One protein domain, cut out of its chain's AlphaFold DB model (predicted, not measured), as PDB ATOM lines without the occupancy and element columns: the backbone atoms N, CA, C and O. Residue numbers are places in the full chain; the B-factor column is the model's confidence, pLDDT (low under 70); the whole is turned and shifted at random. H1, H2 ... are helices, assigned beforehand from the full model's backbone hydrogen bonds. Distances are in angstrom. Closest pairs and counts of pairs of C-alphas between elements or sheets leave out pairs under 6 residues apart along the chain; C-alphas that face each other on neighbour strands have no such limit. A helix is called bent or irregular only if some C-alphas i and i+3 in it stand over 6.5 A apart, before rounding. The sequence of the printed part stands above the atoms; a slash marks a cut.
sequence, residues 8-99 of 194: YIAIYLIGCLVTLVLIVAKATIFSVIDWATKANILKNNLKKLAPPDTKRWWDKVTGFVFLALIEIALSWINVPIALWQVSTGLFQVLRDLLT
ATOM      1  N   TYR A   8     -60.803  -7.708  44.652       79.69
ATOM      2  CA  TYR A   8     -60.442  -8.811  45.543       79.69
ATOM      3  C   TYR A   8     -60.867 -10.189  45.018       79.69
ATOM      4  O   TYR A   8     -60.147 -11.161  45.234       79.69
ATOM      5  N   ILE A   9     -61.988 -10.281  44.289       81.19
ATOM      6  CA  ILE A   9     -62.454 -11.546  43.700       81.19
ATOM      7  C   ILE A   9     -61.510 -11.965  42.572       81.19
ATOM      8  O   ILE A   9     -61.073 -13.114  42.529       81.19
ATOM      9  N   ALA A  10     -61.124 -11.028  41.703       81.50
ATOM     10  CA  ALA A  10     -60.159 -11.292  40.641       81.50
ATOM     11  C   ALA A  10     -58.790 -11.717  41.208       81.50
ATOM     12  O   ALA A  10     -58.220 -12.708  40.754       81.50
ATOM     13  N   ILE A  11     -58.294 -11.035  42.249       82.31
ATOM     14  CA  ILE A  11     -57.040 -11.393  42.937       82.31
ATOM     15  C   ILE A  11     -57.124 -12.793  43.565       82.31
ATOM     16  O   ILE A  11     -56.166 -13.566  43.488       82.31
ATOM     17  N   TYR A  12     -58.262 -13.139  44.171       82.81
ATOM     18  CA  TYR A  12     -58.481 -14.461  44.754       82.81
ATOM     19  C   TYR A  12     -58.501 -15.564  43.688       82.81
ATOM     20  O   TYR A  12     -57.795 -16.562  43.837       82.81
ATOM     21  N   LEU A  13     -59.240 -15.363  42.591       84.19
ATOM     22  CA  LEU A  13     -59.321 -16.310  41.473       84.19
ATOM     23  C   LEU A  13     -57.960 -16.533  40.807       84.19
ATOM     24  O   LEU A  13     -57.618 -17.671  40.484       84.19
ATOM     25  N   ILE A  14     -57.156 -15.475  40.658       87.56
ATOM     26  CA  ILE A  14     -55.769 -15.588  40.190       87.56
ATOM     27  C   ILE A  14     -54.951 -16.439  41.167       87.56
ATOM     28  O   ILE A  14     -54.259 -17.352  40.728       87.56
ATOM     29  N   GLY A  15     -55.063 -16.204  42.478       81.69
ATOM     30  CA  GLY A  15     -54.389 -17.021  43.492       81.69
ATOM     31  C   GLY A  15     -54.770 -18.504  43.412       81.69
ATOM     32  O   GLY A  15     -53.894 -19.367  43.421       81.69
ATOM     33  N   CYS A  16     -56.058 -18.816  43.235       85.50
ATOM     34  CA  CYS A  16     -56.529 -20.189  43.032       85.50
ATOM     35  C   CYS A  16     -55.953 -20.821  41.756       85.50
ATOM     36  O   CYS A  16     -55.516 -21.974  41.786       85.50
ATOM     37  N   LEU A  17     -55.917 -20.070  40.650       86.75
ATOM     38  CA  LEU A  17     -55.336 -20.531  39.389       86.75
ATOM     39  C   LEU A  17     -53.833 -20.801  39.529       86.75
ATOM     40  O   LEU A  17     -53.360 -21.845  39.084       86.75
ATOM     41  N   VAL A  18     -53.087 -19.905  40.184       86.94
ATOM     42  CA  VAL A  18     -51.654 -20.097  40.455       86.94
ATOM     43  C   VAL A  18     -51.429 -21.342  41.309       86.94
ATOM     44  O   VAL A  18     -50.585 -22.165  40.959       86.94
ATOM     45  N   THR A  19     -52.197 -21.534  42.384       86.44
ATOM     46  CA  THR A  19     -52.085 -22.732  43.232       86.44
ATOM     47  C   THR A  19     -52.373 -24.010  42.446       86.44
ATOM     48  O   THR A  19     -51.617 -24.973  42.559       86.44
ATOM     49  N   LEU A  20     -53.397 -24.019  41.587       85.62
ATOM     50  CA  LEU A  20     -53.688 -25.160  40.719       85.62
ATOM     51  C   LEU A  20     -52.511 -25.474  39.780       85.62
ATOM     52  O   LEU A  20     -52.091 -26.629  39.680       85.62
ATOM     53  N   VAL A  21     -51.946 -24.452  39.130       88.69
ATOM     54  CA  VAL A  21     -50.768 -24.604  38.261       88.69
ATOM     55  C   VAL A  21     -49.577 -25.151  39.049       88.69
ATOM     56  O   VAL A  21     -48.906 -26.063  38.571       88.69
ATOM     57  N   LEU A  22     -49.334 -24.659  40.266       85.44
ATOM     58  CA  LEU A  22     -48.253 -25.142  41.128       85.44
ATOM     59  C   LEU A  22     -48.446 -26.605  41.544       85.44
ATOM     60  O   LEU A  22     -47.477 -27.362  41.518       85.44
ATOM     61  N   ILE A  23     -49.669 -27.028  41.873       84.75
ATOM     62  CA  ILE A  23     -49.983 -28.430  42.194       84.75
ATOM     63  C   ILE A  23     -49.668 -29.334  40.995       84.75
ATOM     64  O   ILE A  23     -48.991 -30.356  41.146       84.75
ATOM     65  N   VAL A  24     -50.106 -28.945  39.794       87.12
ATOM     66  CA  VAL A  24     -49.855 -29.709  38.561       87.12
ATOM     67  C   VAL A  24     -48.364 -29.738  38.222       87.12
ATOM     68  O   VAL A  24     -47.820 -30.803  37.922       87.12
ATOM     69  N   ALA A  25     -47.678 -28.596  38.315       87.19
ATOM     70  CA  ALA A  25     -46.243 -28.494  38.067       87.19
ATOM     71  C   ALA A  25     -45.449 -29.370  39.044       87.19
ATOM     72  O   ALA A  25     -44.600 -30.152  38.619       87.19
ATOM     73  N   LYS A  26     -45.781 -29.316  40.339       83.94
ATOM     74  CA  LYS A  26     -45.199 -30.163  41.385       83.94
ATOM     75  C   LYS A  26     -45.373 -31.644  41.050       83.94
ATOM     76  O   LYS A  26     -44.386 -32.378  41.015       83.94
ATOM     77  N   ALA A  27     -46.600 -32.081  40.768       86.50
ATOM     78  CA  ALA A  27     -46.885 -33.472  40.416       86.50
ATOM     79  C   ALA A  27     -46.090 -33.928  39.180       86.50
ATOM     80  O   ALA A  27     -45.525 -35.021  39.174       86.50
ATOM     81  N   THR A  28     -45.989 -33.064  38.168       87.44
ATOM     82  CA  THR A  28     -45.254 -33.343  36.928       87.44
ATOM     83  C   THR A  28     -43.751 -33.459  37.179       87.44
ATOM     84  O   THR A  28     -43.149 -34.451  36.775       87.44
ATOM     85  N   ILE A  29     -43.145 -32.505  37.892       85.19
ATOM     86  CA  ILE A  29     -41.709 -32.519  38.220       85.19
ATOM     87  C   ILE A  29     -41.349 -33.796  38.981       85.19
ATOM     88  O   ILE A  29     -40.426 -34.507  38.585       85.19
ATOM     89  N   PHE A  30     -42.098 -34.136  40.035       83.19
ATOM     90  CA  PHE A  30     -41.830 -35.354  40.798       83.19
ATOM     91  C   PHE A  30     -42.071 -36.626  39.981       83.19
ATOM     92  O   PHE A  30     -41.314 -37.580  40.129       83.19
ATOM     93  N   SER A  31     -43.057 -36.638  39.079       84.88
ATOM     94  CA  SER A  31     -43.277 -37.763  38.164       84.88
ATOM     95  C   SER A  31     -42.103 -37.961  37.198       84.88
ATOM     96  O   SER A  31     -41.648 -39.090  37.008       84.88
ATOM     97  N   VAL A  32     -41.555 -36.871  36.648       85.50
ATOM     98  CA  VAL A  32     -40.365 -36.906  35.783       85.50
ATOM     99  C   VAL A  32     -39.143 -37.393  36.559       85.50
ATOM    100  O   VAL A  32     -38.409 -38.244  36.060       85.50
ATOM    101  N   ILE A  33     -38.941 -36.919  37.791       82.44
ATOM    102  CA  ILE A  33     -37.854 -37.385  38.663       82.44
ATOM    103  C   ILE A  33     -38.003 -38.879  38.968       82.44
ATOM    104  O   ILE A  33     -37.036 -39.632  38.835       82.44
ATOM    105  N   ASP A  34     -39.199 -39.333  39.347       82.50
ATOM    106  CA  ASP A  34     -39.481 -40.743  39.639       82.50
ATOM    107  C   ASP A  34     -39.224 -41.641  38.418       82.50
ATOM    108  O   ASP A  34     -38.747 -42.773  38.553       82.50
ATOM    109  N   TRP A  35     -39.523 -41.140  37.218       83.25
ATOM    110  CA  TRP A  35     -39.235 -41.827  35.965       83.25
ATOM    111  C   TRP A  35     -37.730 -41.861  35.666       83.25
ATOM    112  O   TRP A  35     -37.179 -42.944  35.461       83.25
ATOM    113  N   ALA A  36     -37.044 -40.717  35.728       81.44
ATOM    114  CA  ALA A  36     -35.613 -40.600  35.439       81.44
ATOM    115  C   ALA A  36     -34.749 -41.422  36.412       81.44
ATOM    116  O   ALA A  36     -33.804 -42.097  36.008       81.44
ATOM    117  N   THR A  37     -35.108 -41.430  37.697       79.75
ATOM    118  CA  THR A  37     -34.429 -42.224  38.738       79.75
ATOM    119  C   THR A  37     -34.845 -43.698  38.747       79.75
ATOM    120  O   THR A  37     -34.327 -44.482  39.550       79.75
ATOM    121  N   LYS A  38     -35.791 -44.090  37.879       82.94
ATOM    122  CA  LYS A  38     -36.451 -45.406  37.864       82.94
ATOM    123  C   LYS A  38     -37.052 -45.789  39.223       82.94
ATOM    124  O   LYS A  38     -37.240 -46.973  39.524       82.94
ATOM    125  N   ALA A  39     -37.404 -44.800  40.045       83.12
ATOM    126  CA  ALA A  39     -38.057 -45.010  41.329       83.12
ATOM    127  C   ALA A  39     -39.405 -45.722  41.170       83.12
ATOM    128  O   ALA A  39     -39.796 -46.471  42.059       83.12
ATOM    129  N   ASN A  40     -40.085 -45.578  40.027       84.12
ATOM    130  CA  ASN A  40     -41.313 -46.325  39.735       84.12
ATOM    131  C   ASN A  40     -41.095 -47.844  39.695       84.12
ATOM    132  O   ASN A  40     -41.904 -48.589  40.248       84.12
ATOM    133  N   ILE A  41     -39.994 -48.310  39.096       86.44
ATOM    134  CA  ILE A  41     -39.661 -49.741  39.042       86.44
ATOM    135  C   ILE A  41     -39.352 -50.248  40.450       86.44
ATOM    136  O   ILE A  41     -39.899 -51.265  40.871       86.44
ATOM    137  N   LEU A  42     -38.562 -49.487  41.214       87.25
ATOM    138  CA  LEU A  42     -38.278 -49.802  42.610       87.25
ATOM    139  C   LEU A  42     -39.567 -49.869  43.441       87.25
ATOM    140  O   LEU A  42     -39.806 -50.872  44.103       87.25
ATOM    141  N   LYS A  43     -40.434 -48.851  43.367       86.50
ATOM    142  CA  LYS A  43     -41.731 -48.814  44.065       86.50
ATOM    143  C   LYS A  43     -42.592 -50.023  43.695       86.50
ATOM    144  O   LYS A  43     -43.195 -50.623  44.581       86.50
ATOM    145  N   ASN A  44     -42.637 -50.408  42.421       87.12
ATOM    146  CA  ASN A  44     -43.381 -51.585  41.976       87.12
ATOM    147  C   ASN A  44     -42.793 -52.883  42.532       87.12
ATOM    148  O   ASN A  44     -43.551 -53.716  43.016       87.12
ATOM    149  N   ASN A  45     -41.468 -53.032  42.531       89.69
ATOM    150  CA  ASN A  45     -40.803 -54.176  43.148       89.69
ATOM    151  C   ASN A  45     -41.082 -54.239  44.656       89.69
ATOM    152  O   ASN A  45     -41.511 -55.279  45.147       89.69
ATOM    153  N   LEU A  46     -40.966 -53.123  45.380       88.62
ATOM    154  CA  LEU A  46     -41.275 -53.046  46.813       88.62
ATOM    155  C   LEU A  46     -42.731 -53.404  47.125       88.62
ATOM    156  O   LEU A  46     -43.003 -54.129  48.081       88.62
ATOM    157  N   LYS A  47     -43.675 -52.955  46.291       88.44
ATOM    158  CA  LYS A  47     -45.096 -53.308  46.423       88.44
ATOM    159  C   LYS A  47     -45.347 -54.814  46.337       88.44
ATOM    160  O   LYS A  47     -46.341 -55.267  46.888       88.44
ATOM    161  N   LYS A  48     -44.461 -55.595  45.706       87.12
ATOM    162  CA  LYS A  48     -44.593 -57.061  45.656       87.12
ATOM    163  C   LYS A  48     -44.422 -57.727  47.027       87.12
ATOM    164  O   LYS A  48     -44.899 -58.844  47.194       87.12
ATOM    165  N   LEU A  49     -43.747 -57.063  47.970       87.06
ATOM    166  CA  LEU A  49     -43.553 -57.531  49.349       87.06
ATOM    167  C   LEU A  49     -44.566 -56.932  50.328       87.06
ATOM    168  O   LEU A  49     -44.789 -57.486  51.403       87.06
ATOM    169  N   ALA A  50     -45.162 -55.794  49.972       86.12
ATOM    170  CA  ALA A  50     -46.153 -55.125  50.798       86.12
ATOM    171  C   ALA A  50     -47.421 -55.990  50.956       86.12
ATOM    172  O   ALA A  50     -47.731 -56.808  50.077       86.12
ATOM    173  N   PRO A  51     -48.175 -55.816  52.058       83.19
ATOM    174  CA  PRO A  51     -49.508 -56.389  52.158       83.19
ATOM    175  C   PRO A  51     -50.386 -55.878  51.003       83.19
ATOM    176  O   PRO A  51     -50.197 -54.743  50.546       83.19
ATOM    177  N   PRO A  52     -51.334 -56.697  50.512       79.12
ATOM    178  CA  PRO A  52     -52.233 -56.288  49.442       79.12
ATOM    179  C   PRO A  52     -52.980 -55.016  49.846       79.12
ATOM    180  O   PRO A  52     -53.499 -54.899  50.956       79.12
ATOM    181  N   ASP A  53     -52.998 -54.041  48.942       77.06
ATOM    182  CA  ASP A  53     -53.604 -52.741  49.197       77.06
ATOM    183  C   ASP A  53     -55.127 -52.892  49.288       77.06
ATOM    184  O   ASP A  53     -55.802 -53.162  48.296       77.06
ATOM    185  N   THR A  54     -55.666 -52.757  50.499       74.50
ATOM    186  CA  THR A  54     -57.098 -52.924  50.776       74.50
ATOM    187  C   THR A  54     -57.916 -51.678  50.448       74.50
ATOM    188  O   THR A  54     -59.147 -51.742  50.430       74.50
ATOM    189  N   LYS A  55     -57.267 -50.535  50.184       75.06
ATOM    190  CA  LYS A  55     -57.975 -49.280  49.915       75.06
ATOM    191  C   LYS A  55     -58.535 -49.281  48.502       75.06
ATOM    192  O   LYS A  55     -57.797 -49.452  47.525       75.06
ATOM    193  N   ARG A  56     -59.837 -49.007  48.384       83.12
ATOM    194  CA  ARG A  56     -60.483 -48.850  47.079       83.12
ATOM    195  C   ARG A  56     -59.861 -47.658  46.363       83.12
ATOM    196  O   ARG A  56     -59.508 -46.652  46.973       83.12
ATOM    197  N   TRP A  57     -59.733 -47.772  45.044       81.44
ATOM    198  CA  TRP A  57     -59.197 -46.698  44.206       81.44
ATOM    199  C   TRP A  57     -59.942 -45.371  44.428       81.44
ATOM    200  O   TRP A  57     -59.304 -44.328  44.554       81.44
ATOM    201  N   TRP A  58     -61.267 -45.434  44.591       81.19
ATOM    202  CA  TRP A  58     -62.112 -44.277  44.884       81.19
ATOM    203  C   TRP A  58     -61.689 -43.522  46.143       81.19
ATOM    204  O   TRP A  58     -61.585 -42.305  46.081       81.19
ATOM    205  N   ASP A  59     -61.350 -44.216  47.231       83.94
ATOM    206  CA  ASP A  59     -60.945 -43.577  48.494       83.94
ATOM    207  C   ASP A  59     -59.640 -42.780  48.343       83.94
ATOM    208  O   ASP A  59     -59.413 -41.777  49.020       83.94
ATOM    209  N   LYS A  60     -58.764 -43.212  47.428       80.69
ATOM    210  CA  LYS A  60     -57.515 -42.501  47.122       80.69
ATOM    211  C   LYS A  60     -57.782 -41.249  46.300       80.69
ATOM    212  O   LYS A  60     -57.201 -40.203  46.579       80.69
ATOM    213  N   VAL A  61     -58.650 -41.361  45.295       85.56
ATOM    214  CA  VAL A  61     -59.006 -40.238  44.421       85.56
ATOM    215  C   VAL A  61     -59.772 -39.178  45.200       85.56
ATOM    216  O   VAL A  61     -59.416 -38.006  45.124       85.56
ATOM    217  N   THR A  62     -60.772 -39.567  45.992       87.00
ATOM    218  CA  THR A  62     -61.553 -38.625  46.802       87.00
ATOM    219  C   THR A  62     -60.677 -37.913  47.826       87.00
ATOM    220  O   THR A  62     -60.767 -36.693  47.940       87.00
ATOM    221  N   GLY A  63     -59.770 -38.629  48.499       84.25
ATOM    222  CA  GLY A  63     -58.804 -38.023  49.417       84.25
ATOM    223  C   GLY A  63     -57.883 -37.010  48.731       84.25
ATOM    224  O   GLY A  63     -57.667 -35.920  49.259       84.25
ATOM    225  N   PHE A  64     -57.387 -37.331  47.532       83.75
ATOM    226  CA  PHE A  64     -56.552 -36.412  46.754       83.75
ATOM    227  C   PHE A  64     -57.320 -35.157  46.322       83.75
ATOM    228  O   PHE A  64     -56.839 -34.045  46.530       83.75
ATOM    229  N   VAL A  65     -58.523 -35.323  45.764       85.00
ATOM    230  CA  VAL A  65     -59.371 -34.204  45.321       85.00
ATOM    231  C   VAL A  65     -59.738 -33.306  46.500       85.00
ATOM    232  O   VAL A  65     -59.649 -32.088  46.390       85.00
ATOM    233  N   PHE A  66     -60.096 -33.890  47.642       88.06
ATOM    234  CA  PHE A  66     -60.435 -33.138  48.847       88.06
ATOM    235  C   PHE A  66     -59.261 -32.287  49.352       88.06
ATOM    236  O   PHE A  66     -59.433 -31.096  49.609       88.06
ATOM    237  N   LEU A  67     -58.056 -32.865  49.430       84.88
ATOM    238  CA  LEU A  67     -56.847 -32.124  49.806       84.88
ATOM    239  C   LEU A  67     -56.524 -31.011  48.804       84.88
ATOM    240  O   LEU A  67     -56.239 -29.890  49.218       84.88
ATOM    241  N   ALA A  68     -56.637 -31.287  47.502       81.81
ATOM    242  CA  ALA A  68     -56.415 -30.284  46.464       81.81
ATOM    243  C   ALA A  68     -57.396 -29.106  46.584       81.81
ATOM    244  O   ALA A  68     -56.996 -27.954  46.437       81.81
ATOM    245  N   LEU A  69     -58.667 -29.368  46.901       83.62
ATOM    246  CA  LEU A  69     -59.664 -28.317  47.115       83.62
ATOM    247  C   LEU A  69     -59.345 -27.450  48.339       83.62
ATOM    248  O   LEU A  69     -59.481 -26.231  48.258       83.62
ATOM    249  N   ILE A  70     -58.880 -28.046  49.442       85.81
ATOM    250  CA  ILE A  70     -58.423 -27.294  50.624       85.81
ATOM    251  C   ILE A  70     -57.231 -26.405  50.262       85.81
ATOM    252  O   ILE A  70     -57.213 -25.220  50.598       85.81
ATOM    253  N   GLU A  71     -56.251 -26.955  49.550       80.75
ATOM    254  CA  GLU A  71     -55.073 -26.213  49.101       80.75
ATOM    255  C   GLU A  71     -55.444 -25.024  48.203       80.75
ATOM    256  O   GLU A  71     -54.902 -23.929  48.369       80.75
ATOM    257  N   ILE A  72     -56.405 -25.208  47.293       79.56
ATOM    258  CA  ILE A  72     -56.924 -24.142  46.426       79.56
ATOM    259  C   ILE A  72     -57.692 -23.094  47.240       79.56
ATOM    260  O   ILE A  72     -57.524 -21.898  46.992       79.56
ATOM    261  N   ALA A  73     -58.491 -23.514  48.226       80.00
ATOM    262  CA  ALA A  73     -59.253 -22.611  49.088       80.00
ATOM    263  C   ALA A  73     -58.339 -21.689  49.915       80.00
ATOM    264  O   ALA A  73     -58.662 -20.513  50.096       80.00
ATOM    265  N   LEU A  74     -57.178 -22.197  50.347       82.38
ATOM    266  CA  LEU A  74     -56.138 -21.438  51.053       82.38
ATOM    267  C   LEU A  74     -55.337 -20.486  50.138       82.38
ATOM    268  O   LEU A  74     -54.617 -19.620  50.644       82.38
ATOM    269  N   SER A  75     -55.496 -20.597  48.812       78.38
ATOM    270  CA  SER A  75     -55.059 -19.625  47.795       78.38
ATOM    271  C   SER A  75     -53.627 -19.103  48.030       78.38
ATOM    272  O   SER A  75     -52.680 -19.891  48.076       78.38
ATOM    273  N   TRP A  76     -53.456 -17.788  48.204       75.50
ATOM    274  CA  TRP A  76     -52.175 -17.088  48.344       75.50
ATOM    275  C   TRP A  76     -51.313 -17.515  49.535       75.50
ATOM    276  O   TRP A  76     -50.098 -17.348  49.471       75.50
ATOM    277  N   ILE A  77     -51.893 -18.095  50.592       82.38
ATOM    278  CA  ILE A  77     -51.108 -18.659  51.705       82.38
ATOM    279  C   ILE A  77     -50.382 -19.927  51.243       82.38
ATOM    280  O   ILE A  77     -49.246 -20.180  51.645       82.38
ATOM    281  N   ASN A  78     -51.007 -20.713  50.363       81.56
ATOM    282  CA  ASN A  78     -50.447 -21.979  49.907       81.56
ATOM    283  C   ASN A  78     -49.371 -21.802  48.825       81.56
ATOM    284  O   ASN A  78     -48.487 -22.643  48.698       81.56
ATOM    285  N   VAL A  79     -49.389 -20.694  48.077       78.94
ATOM    286  CA  VAL A  79     -48.378 -20.377  47.050       78.94
ATOM    287  C   VAL A  79     -46.933 -20.437  47.589       78.94
ATOM    288  O   VAL A  79     -46.140 -21.212  47.046       78.94
ATOM    289  N   PRO A  80     -46.545 -19.702  48.655       84.69
ATOM    290  CA  PRO A  80     -45.187 -19.779  49.197       84.69
ATOM    291  C   PRO A  80     -44.864 -21.157  49.793       84.69
ATOM    292  O   PRO A  80     -43.731 -21.621  49.661       84.69
ATOM    293  N   ILE A  81     -45.845 -21.847  50.388       84.94
ATOM    294  CA  ILE A  81     -45.669 -23.208  50.922       84.94
ATOM    295  C   ILE A  81     -45.358 -24.190  49.787       84.94
ATOM    296  O   ILE A  81     -44.417 -24.976  49.889       84.94
ATOM    297  N   ALA A  82     -46.110 -24.131  48.689       80.00
ATOM    298  CA  ALA A  82     -45.908 -24.979  47.524       80.00
ATOM    299  C   ALA A  82     -44.534 -24.733  46.884       80.00
ATOM    300  O   ALA A  82     -43.816 -25.692  46.594       80.00
ATOM    301  N   LEU A  83     -44.126 -23.466  46.733       84.00
ATOM    302  CA  LEU A  83     -42.791 -23.112  46.234       84.00
ATOM    303  C   LEU A  83     -41.679 -23.655  47.138       84.00
ATOM    304  O   LEU A  83     -40.710 -24.242  46.650       84.00
ATOM    305  N   TRP A  84     -41.830 -23.517  48.455       87.75
ATOM    306  CA  TRP A  84     -40.893 -24.075  49.426       87.75
ATOM    307  C   TRP A  84     -40.800 -25.606  49.337       87.75
ATOM    308  O   TRP A  84     -39.699 -26.160  49.286       87.75
ATOM    309  N   GLN A  85     -41.934 -26.310  49.262       83.69
ATOM    310  CA  GLN A  85     -41.983 -27.772  49.125       83.69
ATOM    311  C   GLN A  85     -41.318 -28.267  47.833       83.69
ATOM    312  O   GLN A  85     -40.598 -29.265  47.853       83.69
ATOM    313  N   VAL A  86     -41.534 -27.576  46.710       83.81
ATOM    314  CA  VAL A  86     -40.872 -27.902  45.437       83.81
ATOM    315  C   VAL A  86     -39.361 -27.698  45.554       83.81
ATOM    316  O   VAL A  86     -38.596 -28.584  45.179       83.81
ATOM    317  N   SER A  87     -38.931 -26.576  46.132       85.38
ATOM    318  CA  SER A  87     -37.511 -26.233  46.280       85.38
ATOM    319  C   SER A  87     -36.773 -27.227  47.181       85.38
ATOM    320  O   SER A  87     -35.716 -27.741  46.822       85.38
ATOM    321  N   THR A  88     -37.355 -27.553  48.337       87.06
ATOM    322  CA  THR A  88     -36.791 -28.529  49.283       87.06
ATOM    323  C   THR A  88     -36.779 -29.945  48.722       87.06
ATOM    324  O   THR A  88     -35.784 -30.648  48.890       87.06
ATOM    325  N   GLY A  89     -37.829 -30.362  48.012       81.81
ATOM    326  CA  GLY A  89     -37.859 -31.667  47.357       81.81
ATOM    327  C   GLY A  89     -36.825 -31.787  46.236       81.81
ATOM    328  O   GLY A  89     -36.122 -32.793  46.163       81.81
ATOM    329  N   LEU A  90     -36.657 -30.744  45.416       83.50
ATOM    330  CA  LEU A  90     -35.592 -30.686  44.409       83.50
ATOM    331  C   LEU A  90     -34.207 -30.747  45.054       83.50
ATOM    332  O   LEU A  90     -33.358 -31.512  44.602       83.50
ATOM    333  N   PHE A  91     -33.986 -29.992  46.131       86.06
ATOM    334  CA  PHE A  91     -32.719 -30.016  46.857       86.06
ATOM    335  C   PHE A  91     -32.417 -31.400  47.446       86.06
ATOM    336  O   PHE A  91     -31.286 -31.865  47.342       86.06
ATOM    337  N   GLN A  92     -33.411 -32.084  48.019       83.06
ATOM    338  CA  GLN A  92     -33.243 -33.451  48.520       83.06
ATOM    339  C   GLN A  92     -32.885 -34.424  47.400       83.06
ATOM    340  O   GLN A  92     -31.933 -35.180  47.550       83.06
ATOM    341  N   VAL A  93     -33.581 -34.364  46.262       79.19
ATOM    342  CA  VAL A  93     -33.274 -35.211  45.100       79.19
ATOM    343  C   VAL A  93     -31.863 -34.936  44.584       79.19
ATOM    344  O   VAL A  93     -31.106 -35.874  44.352       79.19
ATOM    345  N   LEU A  94     -31.474 -33.665  44.444       80.19
ATOM    346  CA  LEU A  94     -30.122 -33.285  44.033       80.19
ATOM    347  C   LEU A  94     -29.074 -33.775  45.029       80.19
ATOM    348  O   LEU A  94     -28.068 -34.346  44.621       80.19
ATOM    349  N   ARG A  95     -29.316 -33.606  46.330       81.88
ATOM    350  CA  ARG A  95     -28.427 -34.102  47.381       81.88
ATOM    351  C   ARG A  95     -28.294 -35.618  47.317       81.88
ATOM    352  O   ARG A  95     -27.178 -36.117  47.392       81.88
ATOM    353  N   ASP A  96     -29.389 -36.347  47.149       75.44
ATOM    354  CA  ASP A  96     -29.383 -37.811  47.080       75.44
ATOM    355  C   ASP A  96     -28.692 -38.327  45.807       75.44
ATOM    356  O   ASP A  96     -28.081 -39.395  45.833       75.44
ATOM    357  N   LEU A  97     -28.749 -37.569  44.705       74.44
ATOM    358  CA  LEU A  97     -28.003 -37.853  43.474       74.44
ATOM    359  C   LEU A  97     -26.510 -37.517  43.590       74.44
ATOM    360  O   LEU A  97     -25.690 -38.202  42.984       74.44
ATOM    361  N   LEU A  98     -26.158 -36.473  44.342       75.62
ATOM    362  CA  LEU A  98     -24.777 -36.008  44.517       75.62
ATOM    363  C   LEU A  98     -24.041 -36.704  45.664       75.62
ATOM    364  O   LEU A  98     -22.814 -36.681  45.695       75.62
ATOM    365  N   THR A  99     -24.761 -37.310  46.611       75.31
ATOM    366  CA  THR A  99     -24.140 -38.033  47.723       75.31
ATOM    367  C   THR A  99     -23.546 -39.333  47.182       75.31
ATOM    368  O   THR A  99     -24.300 -40.184  46.701       75.31
TER     369      THR A  99
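AT A GLANCE: This is residues 8 to 99 of the 194 residues of an uncharacterized protein of Caballeronia choica (UniProt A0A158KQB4). Look first for one long helix, H1, with two helices, H3 and H4, fanning out from a corner at residues 73 to 75 that sits on it near Cys 16: H4 runs beside H1 at a shallow angle, while H3 slants away from it. H2 and the stretch from residue 48 to 56 lead from the last end of H1 round to the far end of H3, making an open, flat frame with an empty middle, and residues 44 to 67 stick out from the rest. You will find 92 residues printed, with four named helices in the order H1, H2, H3, H4 and no named strand; the class is all helix. The whole is loose, with a radius of gyration of the C-alphas of 16.4 A, and spans 51 by 38 by 15 A.

IN THESE COORDINATES: Find C-alpha 8 at (-60.442, -8.811, 45.543); from there H1, residues 8 to 36, runs 41.6 A to C-alpha 36 at (-35.613, -40.600, 35.439). H2 follows as residues 39 to 47. Go on to H3, residues 57 to 73, which measures 24.6 A. H4, residues 75 to 98, runs 34.6 A and ends at C-alpha 98 at (-24.777, -36.008, 44.517). H4 is only just irregular: C-alphas 77 and 80 are 6.53 A apart, and its line is a rough one.

HOW THE PARTS SIT: Start at Cys 16 in H1, whose C-alpha is 5.0 A from that of Ser 75, the closest pair of H1 and H4. These two helices touch, H4 with residues 75 to 86 alone, at a shallow tilt of 17 degrees, the same way. The C-alpha of Cys 16 is also 5.2 A from that of Ile 72, the closest pair of H1 and H3. Here residues 16 to 23 of H1 touch residues 68 to 73 of H3, at a steep tilt of 44 degrees, opposite ways. H3 and H4 are close but not clearly touching, with the C-alphas of Glu 71 and Asn 78 closest at 6.3 A; their lines stand at a steep tilt of 60 degrees. H1 and H2 are close but not clearly touching, about perpendicular at 76 degrees, with the C-alphas of Asp 34 and Asn 40 closest at 5.9 A. H2 is apart from H3 and from H4. In H1, H2 and H3 every O i to N i+4 pair is within hydrogen-bond range; in H4, 18 of 20 are.

THE WHOLE: The C-alphas farthest apart are those of Tyr 8 and Leu 49, at 51.7 A. Residues 44 to 67 stand free, of which 44 to 47 belong to H2 and 57 to 67 to H3; without them the body spans 46 by 21 by 15 A. The printed part has no cut. The links from H1 to H2 and from H3 to H4 are tight, and the link from H2 to H3, nine residues, is short. The mean pLDDT of the printed part is 83.3, and no printed residue is under 70.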